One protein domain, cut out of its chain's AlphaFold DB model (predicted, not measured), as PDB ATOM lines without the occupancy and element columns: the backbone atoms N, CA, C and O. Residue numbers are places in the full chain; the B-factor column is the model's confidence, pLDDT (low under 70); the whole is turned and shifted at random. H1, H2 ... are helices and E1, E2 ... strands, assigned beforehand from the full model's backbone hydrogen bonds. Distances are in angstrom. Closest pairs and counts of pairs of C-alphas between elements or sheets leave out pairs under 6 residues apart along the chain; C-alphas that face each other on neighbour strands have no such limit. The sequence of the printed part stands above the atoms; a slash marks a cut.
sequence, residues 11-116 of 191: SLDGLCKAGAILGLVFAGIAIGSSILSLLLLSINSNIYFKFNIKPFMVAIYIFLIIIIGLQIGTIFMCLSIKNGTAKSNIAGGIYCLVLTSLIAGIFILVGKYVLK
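What this domain is: This is residues 11 to 116 of the 191 residues of an uncharacterized protein of Spiroplasma apis B31 (UniProt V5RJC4). Two long helices, H1 and H3, run opposite ways along a rod, joined at one end through the small helix H2; at the other end a short helical hairpin, H4 and H5, packs on them, giving four helices there. The strand E1 lies at this end too, paired with the first printed residues. The printed part has 106 residues, with five named helices and one named strand in the order H1, H2, H3, H4, H5, E1 along the chain, and its class is mostly helix. It is loose, with a radius of gyration of the C-alphas of 17.6 A and spans of 63 by 20 by 17 A.

How they stand to each other: H1, residues 14 to 43, touches H3, residues 54 to 82, opposite ways at a shallow tilt of 24 degrees; their closest C-alphas, of Ala 20 and Cys 78, are 5.0 A apart. H4, residues 89 to 99, touches residues 70 to 81 of H3, with the C-alphas of Thr 74 and Cys 96 closest at 6.4 A; H3 and H4 form a hairpin. H1, H3 and H4 make an up and down bundle, each running against the one before. H5, residues 102 to 110, forms a hairpin with H4 at a shallow tilt of 5 degrees, with the C-alphas of Leu 97 and Gly 105 closest at 4.0 A. H5 touches residues 15 to 23 of H1, with the C-alphas of Cys 16 and Ile 108 closest at 4.6 A. H2, residues 45 to 50, is close to but not clearly touching H3. E1, residues 113 to 116, pairs with no named strand, but its residues 113 to 114 pair antiparallel with residues 11 to 12. Every O i to N i+4 pair is within hydrogen-bond range in H1, H4 and H5, with 24 of 25 in H3 and 1 of 2 in H2.

Where its parts are: H1 begins at C-alpha 14 (193.507, 261.715, 182.734) and is 43.7 A long; H3 is 42.7 A long. E1 ends at C-alpha 116 (189.571, 255.226, 195.541).

The domain as a whole: The C-alphas farthest apart, of Lys 50 and Lys 116, are 63.2 A apart. The printed part has no cut and no long link. Mean pLDDT of the printed part is 78.8, with residues 84 to 89 and 111 to 116 among those under 70.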
ATOM      1  N   SER A  11     190.595 255.095 190.490       56.94
ATOM      2  CA  SER A  11     190.354 256.281 189.671       56.94
ATOM      3  C   SER A  11     191.652 256.611 188.949       56.94
ATOM      4  O   SER A  11     192.662 256.936 189.574       56.94
ATOM      5  N   LEU A  12     191.611 256.446 187.631       63.09
ATOM      6  CA  LEU A  12     192.736 256.650 186.736       63.09
ATOM      7  C   LEU A  12     192.852 258.135 186.375       63.09
ATOM      8  O   LEU A  12     191.880 258.706 185.871       63.09
ATOM      9  N   ASP A  13     194.023 258.746 186.581       74.38
ATOM     10  CA  ASP A  13     194.254 260.122 186.139       74.38
ATOM     11  C   ASP A  13     194.122 260.242 184.616       74.38
ATOM     12  O   ASP A  13     194.439 259.319 183.853       74.38
ATOM     13  N   GLY A  14     193.694 261.423 184.157       76.00
ATOM     14  CA  GLY A  14     193.507 261.715 182.734       76.00
ATOM     15  C   GLY A  14     194.755 261.440 181.887       76.00
ATOM     16  O   GLY A  14     194.625 260.994 180.749       76.00
ATOM     17  N   LEU A  15     195.953 261.604 182.464       73.69
ATOM     18  CA  LEU A  15     197.231 261.307 181.809       73.69
ATOM     19  C   LEU A  15     197.415 259.818 181.508       73.69
ATOM     20  O   LEU A  15     197.805 259.462 180.398       73.69
ATOM     21  N   CYS A  16     197.109 258.939 182.463       78.62
ATOM     22  CA  CYS A  16     197.274 257.507 182.241       78.62
ATOM     23  C   CYS A  16     196.237 256.984 181.237       78.62
ATOM     24  O   CYS A  16     196.560 256.188 180.353       78.62
ATOM     25  N   LYS A  17     195.007 257.512 181.294       80.69
ATOM     26  CA  LYS A  17     193.976 257.219 180.293       80.69
ATOM     27  C   LYS A  17     194.393 257.695 178.897       80.69
ATOM     28  O   LYS A  17     194.205 256.956 177.933       80.69
ATOM     29  N   ALA A  18     194.987 258.884 178.790       81.19
ATOM     30  CA  ALA A  18     195.524 259.405 177.535       81.19
ATOM     31  C   ALA A  18     196.674 258.535 177.003       81.19
ATOM     32  O   ALA A  18     196.663 258.174 175.829       81.19
ATOM     33  N   GLY A  19     197.604 258.119 177.871       81.25
ATOM     34  CA  GLY A  19     198.696 257.208 177.517       81.25
ATOM     35  C   GLY A  19     198.202 255.850 177.010       81.25
ATOM     36  O   GLY A  19     198.678 255.371 175.984       81.25
ATOM     37  N   ALA A  20     197.194 255.262 177.661       83.50
ATOM     38  CA  ALA A  20     196.590 254.001 177.223       83.50
ATOM     39  C   ALA A  20     195.873 254.126 175.866       83.50
ATOM     40  O   ALA A  20     195.970 253.228 175.032       83.50
ATOM     41  N   ILE A  21     195.176 255.244 175.621       87.38
ATOM     42  CA  ILE A  21     194.549 255.527 174.319       87.38
ATOM     43  C   ILE A  21     195.623 255.684 173.241       87.38
ATOM     44  O   ILE A  21     195.514 255.071 172.182       87.38
ATOM     45  N   LEU A  22     196.672 256.460 173.518       86.81
ATOM     46  CA  LEU A  22     197.771 256.686 172.585       86.81
ATOM     47  C   LEU A  22     198.473 255.367 172.232       86.81
ATOM     48  O   LEU A  22     198.673 255.076 171.055       86.81
ATOM     49  N   GLY A  23     198.764 254.533 173.233       85.56
ATOM     50  CA  GLY A  23     199.344 253.206 173.030       85.56
ATOM     51  C   GLY A  23     198.459 252.301 172.168       85.56
ATOM     52  O   GLY A  23     198.962 251.608 171.290       85.56
ATOM     53  N   LEU A  24     197.135 252.352 172.352       87.94
ATOM     54  CA  LEU A  24     196.190 251.588 171.533       87.94
ATOM     55  C   LEU A  24     196.177 252.057 170.067       87.94
ATOM     56  O   LEU A  24     196.121 251.227 169.160       87.94
ATOM     57  N   VAL A  25     196.275 253.369 169.827       90.69
ATOM     58  CA  VAL A  25     196.361 253.939 168.471       90.69
ATOM     59  C   VAL A  25     197.660 253.518 167.782       90.69
ATOM     60  O   VAL A  25     197.614 253.023 166.656       90.69
ATOM     61  N   PHE A  26     198.806 253.644 168.456       87.56
ATOM     62  CA  PHE A  26     200.094 253.220 167.894       87.56
ATOM     63  C   PHE A  26     200.144 251.717 167.617       87.56
ATOM     64  O   PHE A  26     200.589 251.320 166.542       87.56
ATOM     65  N   ALA A  27     199.632 250.888 168.531       86.88
ATOM     66  CA  ALA A  27     199.538 249.446 168.314       86.88
ATOM     67  C   ALA A  27     198.661 249.113 167.095       86.88
ATOM     68  O   ALA A  27     199.032 248.276 166.274       86.88
ATOM     69  N   GLY A  28     197.535 249.815 166.920       88.56
ATOM     70  CA  GLY A  28     196.671 249.661 165.747       88.56
ATOM     71  C   GLY A  28     197.377 250.006 164.433       88.56
ATOM     72  O   GLY A  28     197.305 249.237 163.475       88.56
ATOM     73  N   ILE A  29     198.115 251.121 164.394       90.94
ATOM     74  CA  ILE A  29     198.903 251.527 163.218       90.94
ATOM     75  C   ILE A  29     200.020 250.512 162.932       90.94
ATOM     76  O   ILE A  29     200.241 250.144 161.775       90.94
ATOM     77  N   ALA A  30     200.704 250.018 163.965       87.38
ATOM     78  CA  ALA A  30     201.760 249.017 163.827       87.38
ATOM     79  C   ALA A  30     201.224 247.689 163.263       87.38
ATOM     80  O   ALA A  30     201.821 247.120 162.347       87.38
ATOM     81  N   ILE A  31     200.068 247.218 163.742       91.44
ATOM     82  CA  ILE A  31     199.413 246.018 163.200       91.44
ATOM     83  C   ILE A  31     198.978 246.257 161.753       91.44
ATOM     84  O   ILE A  31     199.293 245.448 160.880       91.44
ATOM     85  N   GLY A  32     198.300 247.375 161.476       91.00
ATOM     86  CA  GLY A  32     197.810 247.698 160.135       91.00
ATOM     87  C   GLY A  32     198.935 247.786 159.104       91.00
ATOM     88  O   GLY A  32     198.849 247.177 158.039       91.00
ATOM     89  N   SER A  33     200.027 248.474 159.442       91.62
ATOM     90  CA  SER A  33     201.216 248.574 158.583       91.62
ATOM     91  C   SER A  33     201.926 247.230 158.392       91.62
ATOM     92  O   SER A  33     202.382 246.939 157.284       91.62
ATOM     93  N   SER A  34     201.961 246.376 159.420       91.62
ATOM     94  CA  SER A  34     202.534 245.026 159.323       91.62
ATOM     95  C   SER A  34     201.714 244.126 158.397       91.62
ATOM     96  O   SER A  34     202.280 243.468 157.525       91.62
ATOM     97  N   ILE A  35     200.381 244.140 158.519       91.69
ATOM     98  CA  ILE A  35     199.478 243.383 157.637       91.69
ATOM     99  C   ILE A  35     199.597 243.879 156.194       91.69
ATOM    100  O   ILE A  35     199.724 243.071 155.275       91.69
ATOM    101  N   LEU A  36     199.607 245.199 155.987       92.62
ATOM    102  CA  LEU A  36     199.772 245.779 154.656       92.62
ATOM    103  C   LEU A  36     201.117 245.378 154.032       92.62
ATOM    104  O   LEU A  36     201.164 245.000 152.863       92.62
ATOM    105  N   SER A  37     202.196 245.391 154.817       89.19
ATOM    106  CA  SER A  37     203.528 244.969 154.365       89.19
ATOM    107  C   SER A  37     203.561 243.486 153.987       89.19
ATOM    108  O   SER A  37     204.100 243.141 152.936       89.19
ATOM    109  N   LEU A  38     202.935 242.612 154.783       89.25
ATOM    110  CA  LEU A  38     202.791 241.184 154.466       89.25
ATOM    111  C   LEU A  38     202.038 240.969 153.145       89.25
ATOM    112  O   LEU A  38     202.428 240.128 152.330       89.25
ATOM    113  N   LEU A  39     200.988 241.757 152.903       90.12
ATOM    114  CA  LEU A  39     200.186 241.676 151.684       90.12
ATOM    115  C   LEU A  39     200.986 242.132 150.452       90.12
ATOM    116  O   LEU A  39     201.015 241.435 149.437       90.12
ATOM    117  N   LEU A  40     201.711 243.250 150.563       89.12
ATOM    118  CA  LEU A  40     202.593 243.762 149.507       89.12
ATOM    119  C   LEU A  40     203.755 242.808 149.197       89.12
ATOM    120  O   LEU A  40     204.112 242.640 148.027       89.12
ATOM    121  N   LEU A  41     204.333 242.161 150.216       86.38
ATOM    122  CA  LEU A  41     205.356 241.129 150.019       86.38
ATOM    123  C   LEU A  41     204.792 239.912 149.280       86.38
ATOM    124  O   LEU A  41     205.458 239.374 148.396       86.38
ATOM    125  N   SER A  42     203.569 239.501 149.614       83.38
ATOM    126  CA  SER A  42     202.917 238.340 149.000       83.38
ATOM    127  C   SER A  42     202.663 238.554 147.504       83.38
ATOM    128  O   SER A  42     202.948 237.665 146.701       83.38
ATOM    129  N   ILE A  43     202.218 239.754 147.113       86.06
ATOM    130  CA  ILE A  43     201.980 240.118 145.703       86.06
ATOM    131  C   ILE A  43     203.294 240.154 144.909       86.06
ATOM    132  O   ILE A  43     203.367 239.647 143.792       86.06
ATOM    133  N   ASN A  44     204.358 240.708 145.496       82.38
ATOM    134  CA  ASN A  44     205.657 240.855 144.831       82.38
ATOM    135  C   ASN A  44     206.578 239.630 144.983       82.38
ATOM    136  O   ASN A  44     207.726 239.659 144.533       82.38
ATOM    137  N   SER A  45     206.087 238.536 145.574       73.44
ATOM    138  CA  SER A  45     206.844 237.299 145.831       73.44
ATOM    139  C   SER A  45     207.539 236.739 144.582       73.44
ATOM    140  O   SER A  45     208.672 236.256 144.659       73.44
ATOM    141  N   ASN A  46     206.912 236.899 143.415       72.19
ATOM    142  CA  ASN A  46     207.442 236.461 142.124       72.19
ATOM    143  C   ASN A  46     208.693 237.248 141.680       72.19
ATOM    144  O   ASN A  46     209.601 236.689 141.066       72.19
ATOM    145  N   ILE A  47     208.779 238.538 142.025       71.38
ATOM    146  CA  ILE A  47     209.929 239.393 141.693       71.38
ATOM    147  C   ILE A  47     211.121 239.018 142.576       71.38
ATOM    148  O   ILE A  47     212.241 238.867 142.088       71.38
ATOM    149  N   TYR A  48     210.884 238.784 143.869       68.38
ATOM    150  CA  TYR A  48     211.935 238.431 144.828       68.38
ATOM    151  C   TYR A  48     212.561 237.058 144.570       68.38
ATOM    152  O   TYR A  48     213.743 236.853 144.862       68.38
ATOM    153  N   PHE A  49     211.812 236.136 143.960       64.88
ATOM    154  CA  PHE A  49     212.332 234.829 143.560       64.88
ATOM    155  C   PHE A  49     213.477 234.940 142.540       64.88
ATOM    156  O   PHE A  49     214.376 234.097 142.535       64.88
ATOM    157  N   LYS A  50     213.479 236.004 141.728       71.31
ATOM    158  CA  LYS A  50     214.474 236.260 140.678       71.31
ATOM    159  C   LYS A  50     215.807 236.797 141.217       71.31
ATOM    160  O   LYS A  50     216.836 236.599 140.584       71.31
ATOM    161  N   PHE A  51     215.801 237.431 142.391       75.25
ATOM    162  CA  PHE A  51     216.978 238.082 142.991       75.25
ATOM    163  C   PHE A  51     217.738 237.212 144.013       75.25
ATOM    164  O   PHE A  51     218.666 237.692 144.651       75.25
ATOM    165  N   ASN A  52     217.364 235.938 144.190       78.62
ATOM    166  CA  ASN A  52     218.006 234.982 145.110       78.62
ATOM    167  C   ASN A  52     218.088 235.424 146.596       78.62
ATOM    168  O   ASN A  52     218.847 234.871 147.384       78.62
ATOM    169  N   ILE A  53     217.253 236.378 147.017       79.69
ATOM    170  CA  ILE A  53     217.157 236.908 148.396       79.69
ATOM    171  C   ILE A  53     216.137 236.153 149.269       79.69
ATOM    172  O   ILE A  53     215.608 236.677 150.250       79.69
ATOM    173  N   LYS A  54     215.853 234.893 148.924       75.00
ATOM    174  CA  LYS A  54     214.847 234.046 149.586       75.00
ATOM    175  C   LYS A  54     215.001 233.953 151.114       75.00
ATOM    176  O   LYS A  54     213.997 234.172 151.793       75.00
ATOM    177  N   PRO A  55     216.194 233.673 151.690       81.25
ATOM    178  CA  PRO A  55     216.302 233.508 153.143       81.25
ATOM    179  C   PRO A  55     216.036 234.815 153.900       81.25
ATOM    180  O   PRO A  55     215.448 234.798 154.978       81.25
ATOM    181  N   PHE A  56     216.397 235.957 153.311       84.56
ATOM    182  CA  PHE A  56     216.166 237.269 153.908       84.56
ATOM    183  C   PHE A  56     214.672 237.623 153.959       84.56
ATOM    184  O   PHE A  56     214.180 238.105 154.977       84.56
ATOM    185  N   MET A  57     213.923 237.307 152.899       84.38
ATOM    186  CA  MET A  57     212.475 237.548 152.856       84.38
ATOM    187  C   MET A  57     211.704 236.696 153.871       84.38
ATOM    188  O   MET A  57     210.779 237.193 154.512       84.38
ATOM    189  N   VAL A  58     212.112 235.438 154.068       85.06
ATOM    190  CA  VAL A  58     211.522 234.570 155.099       85.06
ATOM    191  C   VAL A  58     211.778 235.134 156.500       85.06
ATOM    192  O   VAL A  58     210.860 235.166 157.317       85.06
ATOM    193  N   ALA A  59     212.983 235.646 156.768       87.69
ATOM    194  CA  ALA A  59     213.299 236.279 158.048       87.69
ATOM    195  C   ALA A  59     212.424 237.517 158.319       87.69
ATOM    196  O   ALA A  59     211.889 237.653 159.419       87.69
ATOM    197  N   ILE A  60     212.208 238.375 157.310       88.56
ATOM    198  CA  ILE A  60     211.295 239.529 157.418       88.56
ATOM    199  C   ILE A  60     209.867 239.068 157.727       88.56
ATOM    200  O   ILE A  60     209.211 239.636 158.598       88.56
ATOM    201  N   TYR A  61     209.389 238.027 157.045       88.50
ATOM    202  CA  TYR A  61     208.043 237.496 157.248       88.50
ATOM    203  C   TYR A  61     207.837 236.998 158.687       88.50
ATOM    204  O   TYR A  61     206.857 237.355 159.340       88.50
ATOM    205  N   ILE A  62     208.802 236.234 159.211       91.06
ATOM    206  CA  ILE A  62     208.790 235.748 160.598       91.06
ATOM    207  C   ILE A  62     208.829 236.924 161.581       91.06
ATOM    208  O   ILE A  62     208.052 236.959 162.535       91.06
ATOM    209  N   PHE A  63     209.690 237.911 161.333       89.69
ATOM    210  CA  PHE A  63     209.811 239.095 162.180       89.69
ATOM    211  C   PHE A  63     208.501 239.896 162.259       89.69
ATOM    212  O   PHE A  63     208.081 240.280 163.351       89.69
ATOM    213  N   LEU A  64     207.803 240.084 161.135       89.94
ATOM    214  CA  LEU A  64     206.506 240.769 161.104       89.94
ATOM    215  C   LEU A  64     205.425 240.011 161.889       89.94
ATOM    216  O   LEU A  64     204.644 240.637 162.607       89.94
ATOM    217  N   ILE A  65     205.397 238.677 161.814       88.75
ATOM    218  CA  ILE A  65     204.469 237.858 162.615       88.75
ATOM    219  C   ILE A  65     204.745 238.027 164.111       88.75
ATOM    220  O   ILE A  65     203.808 238.203 164.894       88.75
ATOM    221  N   ILE A  66     206.021 238.017 164.510       90.25
ATOM    222  CA  ILE A  66     206.421 238.234 165.906       90.25
ATOM    223  C   ILE A  66     205.956 239.614 166.378       90.25
ATOM    224  O   ILE A  66     205.346 239.711 167.442       90.25
ATOM    225  N   ILE A  67     206.163 240.668 165.578       87.12
ATOM    226  CA  ILE A  67     205.686 242.018 165.907       87.12
ATOM    227  C   ILE A  67     204.173 242.023 166.125       87.12
ATOM    228  O   ILE A  67     203.721 242.531 167.149       87.12
ATOM    229  N   ILE A  68     203.386 241.433 165.221       88.75
ATOM    230  CA  ILE A  68     201.923 241.378 165.371       88.75
ATOM    231  C   ILE A  68     201.542 240.681 166.686       88.75
ATOM    232  O   ILE A  68     200.704 241.197 167.428       88.75
ATOM    233  N   GLY A  69     202.194 239.564 167.018       87.75
ATOM    234  CA  GLY A  69     201.981 238.856 168.285       87.75
ATOM    235  C   GLY A  69     202.273 239.720 169.518       87.75
ATOM    236  O   GLY A  69     201.473 239.761 170.456       87.75
ATOM    237  N   LEU A  70     203.375 240.472 169.498       85.31
ATOM    238  CA  LEU A  70     203.761 241.389 170.576       85.31
ATOM    239  C   LEU A  70     202.769 242.560 170.740       85.31
ATOM    240  O   LEU A  70     202.467 242.977 171.864       85.31
ATOM    241  N   GLN A  71     202.195 243.062 169.642       87.62
ATOM    242  CA  GLN A  71     201.207 244.148 169.687       87.62
ATOM    243  C   GLN A  71     199.878 243.716 170.335       87.62
ATOM    244  O   GLN A  71     199.264 244.512 171.052       87.62
ATOM    245  N   ILE A  72     199.454 242.455 170.169       87.06
ATOM    246  CA  ILE A  72     198.227 241.923 170.799       87.06
ATOM    247  C   ILE A  72     198.313 242.014 172.330       87.06
ATOM    248  O   ILE A  72     197.363 242.461 172.980       87.06
ATOM    249  N   GLY A  73     199.464 241.652 172.907       83.06
ATOM    250  CA  GLY A  73     199.693 241.754 174.352       83.06
ATOM    251  C   GLY A  73     199.566 243.192 174.858       83.06
ATOM    252  O   GLY A  73     198.958 243.444 175.901       83.06
ATOM    253  N   THR A  74     200.055 244.149 174.073       84.06
ATOM    254  CA  THR A  74     199.981 245.574 174.418       84.06
ATOM    255  C   THR A  74     198.545 246.088 174.399       84.06
ATOM    256  O   THR A  74     198.132 246.780 175.328       84.06
ATOM    257  N   ILE A  75     197.742 245.692 173.406       87.44
ATOM    258  CA  ILE A  75     196.318 246.053 173.353       87.44
ATOM    259  C   ILE A  75     195.593 245.535 174.600       87.44
ATOM    260  O   ILE A  75     194.860 246.291 175.242       87.44
ATOM    261  N   PHE A  76     195.832 244.281 174.991       86.62
ATOM    262  CA  PHE A  76     195.190 243.688 176.166       86.62
ATOM    263  C   PHE A  76     195.578 244.403 177.473       86.62
ATOM    264  O   PHE A  76     194.728 244.653 178.335       86.62
ATOM    265  N   MET A  77     196.846 244.802 177.597       80.81
ATOM    266  CA  MET A  77     197.346 245.604 178.718       80.81
ATOM    267  C   MET A  77     196.695 246.992 178.761       80.81
ATOM    268  O   MET A  77     196.135 247.379 179.789       80.81
ATOM    269  N   CYS A  78     196.684 247.719 177.640       81.94
ATOM    270  CA  CYS A  78     196.058 249.041 177.540       81.94
ATOM    271  C   CYS A  78     194.554 248.992 177.855       81.94
ATOM    272  O   CYS A  78     194.035 249.884 178.531       81.94
ATOM    273  N   LEU A  79     193.852 247.935 177.432       83.94
ATOM    274  CA  LEU A  79     192.446 247.709 177.780       83.94
ATOM    275  C   LEU A  79     192.255 247.434 179.277       83.94
ATOM    276  O   LEU A  79     191.326 247.968 179.883       83.94
ATOM    277  N   SER A  80     193.148 246.655 179.892       80.69
ATOM    278  CA  SER A  80     193.112 246.374 181.334       80.69
ATOM    279  C   SER A  80     193.352 247.636 182.171       80.69
ATOM    280  O   SER A  80     192.662 247.870 183.166       80.69
ATOM    281  N   ILE A  81     194.272 248.502 181.734       77.06
ATOM    282  CA  ILE A  81     194.519 249.809 182.358       77.06
ATOM    283  C   ILE A  81     193.293 250.714 182.204       77.06
ATOM    284  O   ILE A  81     192.810 251.271 183.190       77.06
ATOM    285  N   LYS A  82     192.733 250.816 180.991       74.50
ATOM    286  CA  LYS A  82     191.535 251.627 180.715       74.50
ATOM    287  C   LYS A  82     190.337 251.206 181.572       74.50
ATOM    288  O   LYS A  82     189.566 252.067 181.992       74.50
ATOM    289  N   ASN A  83     190.189 249.909 181.830       76.12
ATOM    290  CA  ASN A  83     189.092 249.356 182.625       76.12
ATOM    291  C   ASN A  83     189.341 249.423 184.143       76.12
ATOM    292  O   ASN A  83     188.475 249.014 184.913       76.12
ATOM    293  N   GLY A  84     190.501 249.924 184.588       67.62
ATOM    294  CA  GLY A  84     190.826 250.055 186.011       67.62
ATOM    295  C   GLY A  84     190.998 248.715 186.735       67.62
ATOM    296  O   GLY A  84     190.924 248.671 187.960       67.62
ATOM    297  N   THR A  85     191.212 247.618 186.001       64.69
ATOM    298  CA  THR A  85     191.418 246.274 186.572       64.69
ATOM    299  C   THR A  85     192.881 245.994 186.922       64.69
ATOM    300  O   THR A  85     193.186 244.973 187.544       64.69
ATOM    301  N   ALA A  86     193.797 246.889 186.547       62.66
ATOM    302  CA  ALA A  86     195.219 246.756 186.828       62.66
ATOM    303  C   ALA A  86     195.527 247.011 188.317       62.66
ATOM    304  O   ALA A  86     195.217 248.067 188.859       62.66
ATOM    305  N   LYS A  87     196.178 246.040 188.975       57.69
ATOM    306  CA  LYS A  87     196.623 246.147 190.381       57.69
ATOM    307  C   LYS A  87     197.885 246.997 190.567       57.69
ATOM    308  O   LYS A  87     198.189 247.375 191.692       57.69
ATOM    309  N   SER A  88     198.647 247.244 189.498       61.41
ATOM    310  CA  SER A  88     199.879 248.032 189.546       61.41
ATOM    311  C   SER A  88     200.150 248.731 188.218       61.41
ATOM    312  O   SER A  88     200.080 248.141 187.141       61.41
ATOM    313  N   ASN A  89     200.502 250.000 188.341       65.06
ATOM    314  CA  ASN A  89     200.596 250.986 187.267       65.06
ATOM    315  C   ASN A  89     201.971 250.964 186.619       65.06
ATOM    316  O   ASN A  89     202.125 251.084 185.409       65.06
ATOM    317  N   ILE A  90     202.969 250.761 187.475       70.06
ATOM    318  CA  ILE A  90     204.379 250.667 187.126       70.06
ATOM    319  C   ILE A  90     204.602 249.439 186.245       70.06
ATOM    320  O   ILE A  90     205.285 249.532 185.230       70.06
ATOM    321  N   ALA A  91     203.946 248.317 186.562       67.94
ATOM    322  CA  ALA A  91     204.027 247.109 185.747       67.94
ATOM    323  C   ALA A  91     203.449 247.324 184.336       67.94
ATOM    324  O   ALA A  91     204.070 246.930 183.351       67.94
ATOM    325  N   GLY A  92     202.296 247.996 184.227       66.81
ATOM    326  CA  GLY A  92     201.681 248.316 182.934       66.81
ATOM    327  C   GLY A  92     202.483 249.321 182.108       66.81
ATOM    328  O   GLY A  92     202.648 249.138 180.901       66.81
ATOM    329  N   GLY A  93     203.037 250.344 182.761       68.94
ATOM    330  CA  GLY A  93     203.878 251.355 182.118       68.94
ATOM    331  C   GLY A  93     205.187 250.787 181.572       68.94
ATOM    332  O   GLY A  93     205.515 251.046 180.417       68.94
ATOM    333  N   ILE A  94     205.897 249.960 182.350       78.88
ATOM    334  CA  ILE A  94     207.144 249.308 181.907       78.88
ATOM    335  C   ILE A  94     206.874 248.370 180.727       78.88
ATOM    336  O   ILE A  94     207.609 248.394 179.742       78.88
ATOM    337  N   TYR A  95     205.795 247.586 180.785       72.56
ATOM    338  CA  TYR A  95     205.433 246.684 179.692       72.56
ATOM    339  C   TYR A  95     205.142 247.456 178.396       72.56
ATOM    340  O   TYR A  95     205.633 247.092 177.331       72.56
ATOM    341  N   CYS A  96     204.421 248.578 178.490       72.19
ATOM    342  CA  CYS A  96     204.142 249.446 177.345       72.19
ATOM    343  C   CYS A  96     205.416 250.113 176.785       72.19
ATOM    344  O   CYS A  96     205.575 250.224 175.566       72.19
ATOM    345  N   LEU A  97     206.347 250.494 177.670       76.75
ATOM    346  CA  LEU A  97     207.623 251.118 177.316       76.75
ATOM    347  C   LEU A  97     208.532 250.169 176.526       76.75
ATOM    348  O   LEU A  97     209.147 250.597 175.552       76.75
ATOM    349  N   VAL A  98     208.595 248.893 176.913       76.19
ATOM    350  CA  VAL A  98     209.446 247.890 176.249       76.19
ATOM    351  C   VAL A  98     208.877 247.459 174.893       76.19
ATOM    352  O   VAL A  98     209.642 247.178 173.975       76.19
ATOM    353  N   LEU A  99     207.549 247.397 174.750       69.06
ATOM    354  CA  LEU A  99     206.919 246.707 173.617       69.06
ATOM    355  C   LEU A  99     206.479 247.582 172.447       69.06
ATOM    356  O   LEU A  99     206.453 247.082 171.323       69.06
ATOM    357  N   THR A 100     206.067 248.833 172.668       68.56
ATOM    358  CA  THR A 100     205.348 249.564 171.602       68.56
ATOM    359  C   THR A 100     205.806 250.977 171.378       68.56
ATOM    360  O   THR A 100     205.986 251.382 170.233       68.56
ATOM    361  N   SER A 101     205.963 251.758 172.441       67.56
ATOM    362  CA  SER A 101     206.318 253.159 172.280       67.56
ATOM    363  C   SER A 101     206.818 253.742 173.589       67.56
ATOM    364  O   SER A 101     206.093 253.817 174.582       67.56
ATOM    365  N   LEU A 102     208.060 254.229 173.552       76.88
ATOM    366  CA  LEU A 102     208.693 254.946 174.657       76.88
ATOM    367  C   LEU A 102     207.780 256.072 175.169       76.88
ATOM    368  O   LEU A 102     207.569 256.214 176.368       76.88
ATOM    369  N   ILE A 103     207.175 256.818 174.240       76.88
ATOM    370  CA  ILE A 103     206.309 257.965 174.531       76.88
ATOM    371  C   ILE A 103     205.056 257.526 175.303       76.88
ATOM    372  O   ILE A 103     204.781 258.079 176.366       76.88
ATOM    373  N   ALA A 104     204.313 256.515 174.829       70.06
ATOM    374  CA  ALA A 104     203.112 256.051 175.529       70.06
ATOM    375  C   ALA A 104     203.452 255.410 176.884       70.06
ATOM    376  O   ALA A 104     202.735 255.631 177.863       70.06
ATOM    377  N   GLY A 105     204.574 254.685 176.960       73.44
ATOM    378  CA  GLY A 105     205.106 254.148 178.211       73.44
ATOM    379  C   GLY A 105     205.342 255.243 179.252       73.44
ATOM    380  O   GLY A 105     204.835 255.139 180.369       73.44
ATOM    381  N   ILE A 106     206.020 256.333 178.873       78.56
ATOM    382  CA  ILE A 106     206.287 257.473 179.765       78.56
ATOM    383  C   ILE A 106     204.978 258.098 180.273       78.56
ATOM    384  O   ILE A 106     204.848 258.324 181.474       78.56
ATOM    385  N   PHE A 107     203.976 258.314 179.414       75.50
ATOM    386  CA  PHE A 107     202.682 258.863 179.853       75.50
ATOM    387  C   PHE A 107     201.956 257.966 180.868       75.50
ATOM    388  O   PHE A 107     201.332 258.471 181.803       75.50
ATOM    389  N   ILE A 108     202.051 256.641 180.718       75.56
ATOM    390  CA  ILE A 108     201.457 255.683 181.664       75.56
ATOM    391  C   ILE A 108     202.235 255.660 182.988       75.56
ATOM    392  O   ILE A 108     201.609 255.572 184.042       75.56
ATOM    393  N   LEU A 109     203.567 255.773 182.937       78.06
ATOM    394  CA  LEU A 109     204.456 255.814 184.108       78.06
ATOM    395  C   LEU A 109     204.305 257.101 184.931       78.06
ATOM    396  O   LEU A 109     204.336 257.047 186.157       78.06
ATOM    397  N   VAL A 110     204.137 258.247 184.267       79.19
ATOM    398  CA  VAL A 110     203.967 259.557 184.922       79.19
ATOM    399  C   VAL A 110     202.548 259.732 185.483       79.19
ATOM    400  O   VAL A 110     202.329 260.532 186.393       79.19
ATOM    401  N   GLY A 111     201.574 258.973 184.975       66.88
ATOM    402  CA  GLY A 111     200.207 258.995 185.478       66.88
ATOM    403  C   GLY A 111     200.117 258.522 186.930       66.88
ATOM    404  O   GLY A 111     200.495 257.397 187.259       66.88
ATOM    405  N   LYS A 112     199.559 259.356 187.808       66.81
ATOM    406  CA  LYS A 112     199.194 258.945 189.165       66.81
ATOM    407  C   LYS A 112     197.929 258.082 189.101       66.81
ATOM    408  O   LYS A 112     197.037 258.293 188.282       66.81
ATOM    409  N   TYR A 113     197.855 257.069 189.959       60.50
ATOM    410  CA  TYR A 113     196.614 256.328 190.169       60.50
ATOM    411  C   TYR A 113     196.208 256.542 191.607       60.50
ATOM    412  O   TYR A 113     196.936 256.185 192.536       60.50
ATOM    413  N   VAL A 114     195.026 257.108 191.778       56.50
ATOM    414  CA  VAL A 114     194.420 257.222 193.091       56.50
ATOM    415  C   VAL A 114     193.555 255.981 193.259       56.50
ATOM    416  O   VAL A 114     192.534 255.824 192.583       56.50
ATOM    417  N   LEU A 115     193.969 255.057 194.131       55.59
ATOM    418  CA  LEU A 115     193.049 254.030 194.610       55.59
ATOM    419  C   LEU A 115     191.949 254.756 195.386       55.59
ATOM    420  O   LEU A 115     192.157 255.182 196.521       55.59
ATOM    421  N   LYS A 116     190.770 254.904 194.778       51.88
ATOM    422  CA  LYS A 116     189.571 255.226 195.541       51.88
ATOM    423  C   LYS A 116     189.185 253.967 196.305       51.88
ATOM    424  O   LYS A 116     188.455 253.113 195.802       51.88
TER     425      LYS A 116